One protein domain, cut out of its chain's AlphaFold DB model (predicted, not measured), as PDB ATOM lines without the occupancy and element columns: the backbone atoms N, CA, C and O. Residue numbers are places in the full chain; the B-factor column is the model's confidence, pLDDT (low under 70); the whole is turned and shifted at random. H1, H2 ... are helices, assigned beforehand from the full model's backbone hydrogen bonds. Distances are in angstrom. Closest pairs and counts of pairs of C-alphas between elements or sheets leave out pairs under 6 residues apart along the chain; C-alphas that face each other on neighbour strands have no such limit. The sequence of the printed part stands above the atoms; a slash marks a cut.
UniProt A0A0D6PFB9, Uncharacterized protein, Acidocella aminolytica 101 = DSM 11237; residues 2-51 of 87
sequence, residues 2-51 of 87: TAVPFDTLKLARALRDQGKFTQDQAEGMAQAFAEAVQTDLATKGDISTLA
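This is residues 2 to 51 of the 87 residues of an uncharacterized protein of Acidocella aminolytica 101 = DSM 11237 (UniProt A0A0D6PFB9). One long helix, H2, makes most of the length of a rod-shaped model, and the shorter H1 folds back on its first part as a helical hairpin with a steep tilt between the two. Beyond the other end of H2 the short helix H3 and the last printed residues continue the rod, and residues 45 to 51 stick out with nothing packed on them. The printed part has 50 residues with three named helices, in the order H1, H2, H3, and no named strand; its class is all helix. It is loose, with a radius of gyration of the C-alphas of 14.1 A, and spans 45 by 14 by 14 A.

The longest helix, H2, is residues 23 to 40, Gln 23 to Asp 40, and measures 26.0 A from first to last C-alpha. It begins with C-alpha 23 at (35.424, -29.289, -16.012) and ends with C-alpha 40 at (35.011, -3.394, -14.043), and its course is almost wholly a rise in y. Before it, H1 is residues 8 to 17, Thr 8 to Asp 17, with 14.2 A from first to last C-alpha; it begins with C-alpha 8 at (40.072, -18.722, -10.670), and y falls along it. After H2, H3 is residues 44 to 48, Lys 44 to Ser 48, with 6.2 A from first to last C-alpha, and C-alpha 48 is at (37.670, 7.902, -2.602).

H2 and H1 touch, with 17 pairs of C-alphas within 8 A. Their closest C-alphas are those of Ala 12 and Ala 26, 4.6 A apart, and their centres are 10.4 A apart. They run opposite ways at a steep tilt of 42 degrees, and they form a helical hairpin. H3 touches no helix: it is apart from H2, though it follows it in the chain, and apart from H1. In H1, H2 and H3 every backbone O i to N i+4 pair is within hydrogen-bond range.

The two C-alphas farthest apart are those of Thr 22 and Ala 51, at 45.6 A, while the first and last printed C-alphas, of Thr 2 and Ala 51, are 21.9 A apart. The printed part has no cut. The link from H1 to H2, with 5 residues between them, is tight, and so is the link from H2 to H3, with 3. Residues 45 to 51, of which 45 to 48 belong to H3, stand free. The mean pLDDT of the printed part is 74.5; 19 residues are under 70, namely residues 2 to 5 and residues 37 to 51, and the mean for H3 is 58.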
ATOM      1  N   THR A   2      45.913  -2.661  -3.145       43.59
ATOM      2  CA  THR A   2      45.751  -4.047  -2.674       43.59
ATOM      3  C   THR A   2      44.743  -4.709  -3.603       43.59
ATOM      4  O   THR A   2      43.538  -4.587  -3.375       43.59
ATOM      5  N   ALA A   3      45.227  -5.301  -4.695       54.75
ATOM      6  CA  ALA A   3      44.417  -6.196  -5.509       54.75
ATOM      7  C   ALA A   3      44.081  -7.407  -4.634       54.75
ATOM      8  O   ALA A   3      44.984  -8.054  -4.108       54.75
ATOM      9  N   VAL A   4      42.795  -7.668  -4.405       60.56
ATOM     10  CA  VAL A   4      42.383  -8.947  -3.824       60.56
ATOM     11  C   VAL A   4      42.585  -9.978  -4.937       60.56
ATOM     12  O   VAL A   4      41.957  -9.825  -5.984       60.56
ATOM     13  N   PRO A   5      43.480 -10.968  -4.784       62.81
ATOM     14  CA  PRO A   5      43.712 -11.942  -5.839       62.81
ATOM     15  C   PRO A   5      42.442 -12.771  -6.046       62.81
ATOM     16  O   PRO A   5      41.908 -13.358  -5.103       62.81
ATOM     17  N   PHE A   6      41.948 -12.786  -7.282       74.00
ATOM     18  CA  PHE A   6      40.826 -13.625  -7.673       74.00
ATOM     19  C   PHE A   6      41.339 -15.039  -7.966       74.00
ATOM     20  O   PHE A   6      42.133 -15.237  -8.881       74.00
ATOM     21  N   ASP A   7      40.930 -16.020  -7.158       82.69
ATOM     22  CA  ASP A   7      41.365 -17.414  -7.299       82.69
ATOM     23  C   ASP A   7      40.446 -18.164  -8.277       82.69
ATOM     24  O   ASP A   7      39.453 -18.794  -7.893       82.69
ATOM     25  N   THR A   8      40.789 -18.073  -9.563       82.00
ATOM     26  CA  THR A   8      40.072 -18.722 -10.670       82.00
ATOM     27  C   THR A   8      39.956 -20.238 -10.476       82.00
ATOM     28  O   THR A   8      38.920 -20.821 -10.792       82.00
ATOM     29  N   LEU A   9      40.969 -20.891  -9.888       84.00
ATOM     30  CA  LEU A   9      40.956 -22.339  -9.643       84.00
ATOM     31  C   LEU A   9      39.953 -22.721  -8.558       84.00
ATOM     32  O   LEU A   9      39.251 -23.728  -8.685       84.00
ATOM     33  N   LYS A  10      39.862 -21.929  -7.488       87.25
ATOM     34  CA  LYS A  10      38.863 -22.143  -6.440       87.25
ATOM     35  C   LYS A  10      37.442 -21.945  -6.972       87.25
ATOM     36  O   LYS A  10      36.567 -22.736  -6.618       87.25
ATOM     37  N   LEU A  11      37.220 -20.956  -7.843       85.81
ATOM     38  CA  LEU A  11      35.919 -20.748  -8.487       85.81
ATOM     39  C   LEU A  11      35.558 -21.910  -9.426       85.81
ATOM     40  O   LEU A  11      34.459 -22.446  -9.318       85.81
ATOM     41  N   ALA A  12      36.480 -22.347 -10.288       87.94
ATOM     42  CA  ALA A  12      36.251 -23.478 -11.188       87.94
ATOM     43  C   ALA A  12      35.910 -24.762 -10.409       87.94
ATOM     44  O   ALA A  12      34.963 -25.474 -10.734       87.94
ATOM     45  N   ARG A  13      36.618 -25.033  -9.304       88.25
ATOM     46  CA  ARG A  13      36.303 -26.176  -8.429       88.25
ATOM     47  C   ARG A  13      34.912 -26.059  -7.811       88.25
ATOM     48  O   ARG A  13      34.171 -27.033  -7.828       88.25
ATOM     49  N   ALA A  14      34.530 -24.879  -7.324       87.69
ATOM     50  CA  ALA A  14      33.195 -24.657  -6.773       87.69
ATOM     51  C   ALA A  14      32.092 -24.845  -7.831       87.69
ATOM     52  O   ALA A  14      31.089 -25.503  -7.563       87.69
ATOM     53  N   LEU A  15      32.290 -24.339  -9.051       87.44
ATOM     54  CA  LEU A  15      31.348 -24.521 -10.160       87.44
ATOM     55  C   LEU A  15      31.208 -25.998 -10.548       87.44
ATOM     56  O   LEU A  15      30.094 -26.489 -10.719       87.44
ATOM     57  N   ARG A  16      32.309 -26.745 -10.609       89.12
ATOM     58  CA  ARG A  16      32.263 -28.185 -10.879       89.12
ATOM     59  C   ARG A  16      31.564 -28.955  -9.755       89.12
ATOM     60  O   ARG A  16      30.629 -29.710 -10.009       89.12
ATOM     61  N   ASP A  17      32.001 -28.752  -8.516       89.69
ATOM     62  CA  ASP A  17      31.608 -29.597  -7.384       89.69
ATOM     63  C   ASP A  17      30.205 -29.245  -6.857       89.69
ATOM     64  O   ASP A  17      29.452 -30.129  -6.451       89.69
ATOM     65  N   GLN A  18      29.828 -27.963  -6.886       87.69
ATOM     66  CA  GLN A  18      28.537 -27.475  -6.382       87.69
ATOM     67  C   GLN A  18      27.556 -27.147  -7.508       87.69
ATOM     68  O   GLN A  18      26.373 -27.468  -7.407       87.69
ATOM     69  N   GLY A  19      28.040 -26.526  -8.586       79.19
ATOM     70  CA  GLY A  19      27.226 -26.173  -9.752       79.19
ATOM     71  C   GLY A  19      26.998 -27.333 -10.723       79.19
ATOM     72  O   GLY A  19      26.179 -27.205 -11.629       79.19
ATOM     73  N   LYS A  20      27.686 -28.469 -10.523       88.25
ATOM     74  CA  LYS A  20      27.641 -29.659 -11.392       88.25
ATOM     75  C   LYS A  20      27.991 -29.356 -12.854       88.25
ATOM     76  O   LYS A  20      27.533 -30.054 -13.757       88.25
ATOM     77  N   PHE A  21      28.796 -28.323 -13.083       85.06
ATOM     78  CA  PHE A  21      29.337 -28.015 -14.402       85.06
ATOM     79  C   PHE A  21      30.408 -29.039 -14.787       85.06
ATOM     80  O   PHE A  21      31.108 -29.579 -13.924       85.06
ATOM     81  N   THR A  22      30.563 -29.301 -16.087       88.75
ATOM     82  CA  THR A  22      31.724 -30.066 -16.558       88.75
ATOM     83  C   THR A  22      33.001 -29.270 -16.302       88.75
ATOM     84  O   THR A  22      32.963 -28.054 -16.109       88.75
ATOM     85  N   GLN A  23      34.149 -29.947 -16.284       85.56
ATOM     86  CA  GLN A  23      35.424 -29.289 -16.012       85.56
ATOM     87  C   GLN A  23      35.698 -28.132 -16.986       85.56
ATOM     88  O   GLN A  23      35.945 -27.017 -16.535       85.56
ATOM     89  N   ASP A  24      35.516 -28.361 -18.286       86.56
ATOM     90  CA  ASP A  24      35.708 -27.335 -19.319       86.56
ATOM     91  C   ASP A  24      34.767 -26.131 -19.136       86.56
ATOM     92  O   ASP A  24      35.166 -24.980 -19.312       86.56
ATOM     93  N   GLN A  25      33.513 -26.376 -18.737       84.81
ATOM     94  CA  GLN A  25      32.541 -25.312 -18.467       84.81
ATOM     95  C   GLN A  25      32.919 -24.499 -17.229       84.81
ATOM     96  O   GLN A  25      32.810 -23.274 -17.231       84.81
ATOM     97  N   ALA A  26      33.357 -25.177 -16.171       87.38
ATOM     98  CA  ALA A  26      33.733 -24.546 -14.919       87.38
ATOM     99  C   ALA A  26      35.004 -23.696 -15.069       87.38
ATOM    100  O   ALA A  26      35.064 -22.583 -14.547       87.38
ATOM    101  N   GLU A  27      35.994 -24.195 -15.811       85.88
ATOM    102  CA  GLU A  27      37.226 -23.471 -16.128       85.88
ATOM    103  C   GLU A  27      36.945 -22.264 -17.031       85.88
ATOM    104  O   GLU A  27      37.347 -21.148 -16.699       85.88
ATOM    105  N   GLY A  28      36.173 -22.446 -18.110       85.31
ATOM    106  CA  GLY A  28      35.802 -21.354 -19.013       85.31
ATOM    107  C   GLY A  28      34.980 -20.256 -18.328       85.31
ATOM    108  O   GLY A  28      35.234 -19.068 -18.527       85.31
ATOM    109  N   MET A  29      34.031 -20.632 -17.466       82.19
ATOM    110  CA  MET A  29      33.220 -19.673 -16.711       82.19
ATOM    111  C   MET A  29      34.043 -18.937 -15.649       82.19
ATOM    112  O   MET A  29      33.881 -17.728 -15.482       82.19
ATOM    113  N   ALA A  30      34.951 -19.630 -14.956       86.69
ATOM    114  CA  ALA A  30      35.833 -18.990 -13.988       86.69
ATOM    115  C   ALA A  30      36.787 -17.990 -14.656       86.69
ATOM    116  O   ALA A  30      36.996 -16.900 -14.121       86.69
ATOM    117  N   GLN A  31      37.318 -18.332 -15.832       83.94
ATOM    118  CA  GLN A  31      38.188 -17.468 -16.628       83.94
ATOM    119  C   GLN A  31      37.452 -16.200 -17.093       83.94
ATOM    120  O   GLN A  31      37.908 -15.092 -16.815       83.94
ATOM    121  N   ALA A  32      36.276 -16.349 -17.712       84.00
ATOM    122  CA  ALA A  32      35.473 -15.214 -18.172       84.00
ATOM    123  C   ALA A  32      35.064 -14.281 -17.018       84.00
ATOM    124  O   ALA A  32      35.055 -13.059 -17.157       84.00
ATOM    125  N   PHE A  33      34.766 -14.849 -15.845       80.56
ATOM    126  CA  PHE A  33      34.441 -14.072 -14.653       80.56
ATOM    127  C   PHE A  33      35.664 -13.327 -14.093       80.56
ATOM    128  O   PHE A  33      35.550 -12.166 -13.709       80.56
ATOM    129  N   ALA A  34      36.843 -13.956 -14.083       81.56
ATOM    130  CA  ALA A  34      38.089 -13.311 -13.665       81.56
ATOM    131  C   ALA A  34      38.469 -12.130 -14.575       81.56
ATOM    132  O   ALA A  34      38.975 -11.119 -14.085       81.56
ATOM    133  N   GLU A  35      38.209 -12.240 -15.877       74.88
ATOM    134  CA  GLU A  35      38.418 -11.167 -16.856       74.88
ATOM    135  C   GLU A  35      37.402 -10.029 -16.671       74.88
ATOM    136  O   GLU A  35      37.787  -8.860 -16.611       74.88
ATOM    137  N   ALA A  36      36.118 -10.348 -16.478       73.25
ATOM    138  CA  ALA A  36      35.075  -9.350 -16.230       73.25
ATOM    139  C   ALA A  36      35.319  -8.558 -14.932       73.25
ATOM    140  O   ALA A  36      35.250  -7.330 -14.922       73.25
ATOM    141  N   VAL A  37      35.679  -9.246 -13.844       69.19
ATOM    142  CA  VAL A  37      35.964  -8.615 -12.546       69.19
ATOM    143  C   VAL A  37      37.228  -7.754 -12.601       69.19
ATOM    144  O   VAL A  37      37.271  -6.701 -11.974       69.19
ATOM    145  N   GLN A  38      38.251  -8.136 -13.368       66.38
ATOM    146  CA  GLN A  38      39.438  -7.290 -13.547       66.38
ATOM    147  C   GLN A  38      39.164  -6.018 -14.356       66.38
ATOM    148  O   GLN A  38      39.861  -5.025 -14.163       66.38
ATOM    149  N   THR A  39      38.160  -6.042 -15.234       61.00
ATOM    150  CA  THR A  39      37.872  -4.931 -16.152       61.00
ATOM    151  C   THR A  39      36.947  -3.875 -15.528       61.00
ATOM    152  O   THR A  39      37.039  -2.713 -15.908       61.00
ATOM    153  N   ASP A  40      36.110  -4.247 -14.546       55.50
ATOM    154  CA  ASP A  40      35.011  -3.394 -14.043       55.50
ATOM    155  C   ASP A  40      35.054  -3.099 -12.525       55.50
ATOM    156  O   ASP A  40      34.129  -2.526 -11.943       55.50
ATOM    157  N   LEU A  41      36.134  -3.477 -11.832       56.38
ATOM    158  CA  LEU A  41      36.337  -3.060 -10.443       56.38
ATOM    159  C   LEU A  41      36.713  -1.575 -10.407       56.38
ATOM    160  O   LEU A  41      37.887  -1.231 -10.560       56.38
ATOM    161  N   ALA A  42      35.728  -0.711 -10.128       54.88
ATOM    162  CA  ALA A  42      35.973   0.661  -9.689       54.88
ATOM    163  C   ALA A  42      37.072   0.623  -8.621       54.88
ATOM    164  O   ALA A  42      36.936  -0.020  -7.571       54.88
ATOM    165  N   THR A  43      38.217   1.229  -8.919       59.44
ATOM    166  CA  THR A  43      39.350   1.141  -8.012       59.44
ATOM    167  C   THR A  43      38.985   1.846  -6.708       59.44
ATOM    168  O   THR A  43      38.170   2.766  -6.673       59.44
ATOM    169  N   LYS A  44      39.608   1.462  -5.585       56.25
ATOM    170  CA  LYS A  44      39.412   2.182  -4.310       56.25
ATOM    171  C   LYS A  44      39.658   3.699  -4.442       56.25
ATOM    172  O   LYS A  44      39.136   4.458  -3.633       56.25
ATOM    173  N   GLY A  45      40.434   4.121  -5.450       59.50
ATOM    174  CA  GLY A  45      40.628   5.521  -5.824       59.50
ATOM    175  C   GLY A  45      39.344   6.194  -6.316       59.50
ATOM    176  O   GLY A  45      39.025   7.271  -5.826       59.50
ATOM    177  N   ASP A  46      38.562   5.526  -7.164       57.41
ATOM    178  CA  ASP A  46      37.299   6.040  -7.720       57.41
ATOM    179  C   ASP A  46      36.202   6.170  -6.650       57.41
ATOM    180  O   ASP A  46      35.356   7.060  -6.702       57.41
ATOM    181  N   ILE A  47      36.245   5.316  -5.621       58.50
ATOM    182  CA  ILE A  47      35.357   5.427  -4.454       58.50
ATOM    183  C   ILE A  47      35.826   6.542  -3.506       58.50
ATOM    184  O   ILE A  47      35.009   7.177  -2.844       58.50
ATOM    185  N   SER A  48      37.132   6.823  -3.445       57.44
ATOM    186  CA  SER A  48      37.670   7.902  -2.602       57.44
ATOM    187  C   SER A  48      37.306   9.302  -3.106       57.44
ATOM    188  O   SER A  48      37.276  10.244  -2.318       57.44
ATOM    189  N   THR A  49      36.983   9.438  -4.394       56.62
ATOM    190  CA  THR A  49      36.514  10.678  -5.029       56.62
ATOM    191  C   THR A  49      35.002  10.885  -4.937       56.62
ATOM    192  O   THR A  49      34.532  11.990  -5.207       56.62
ATOM    193  N   LEU A  50      34.226   9.886  -4.494       58.38
ATOM    194  CA  LEU A  50      32.809  10.061  -4.161       58.38
ATOM    195  C   LEU A  50      32.691  10.868  -2.859       58.38
ATOM    196  O   LEU A  50      32.645  10.308  -1.767       58.38
ATOM    197  N   ALA A  51      32.675  12.198  -2.998       57.28
ATOM    198  CA  ALA A  51      32.306  13.169  -1.965       57.28
ATOM    199  C   ALA A  51      32.945  12.868  -0.599       57.28
ATOM    200  O   ALA A  51      32.270  12.694   0.421       57.28
TER     201      ALA A  51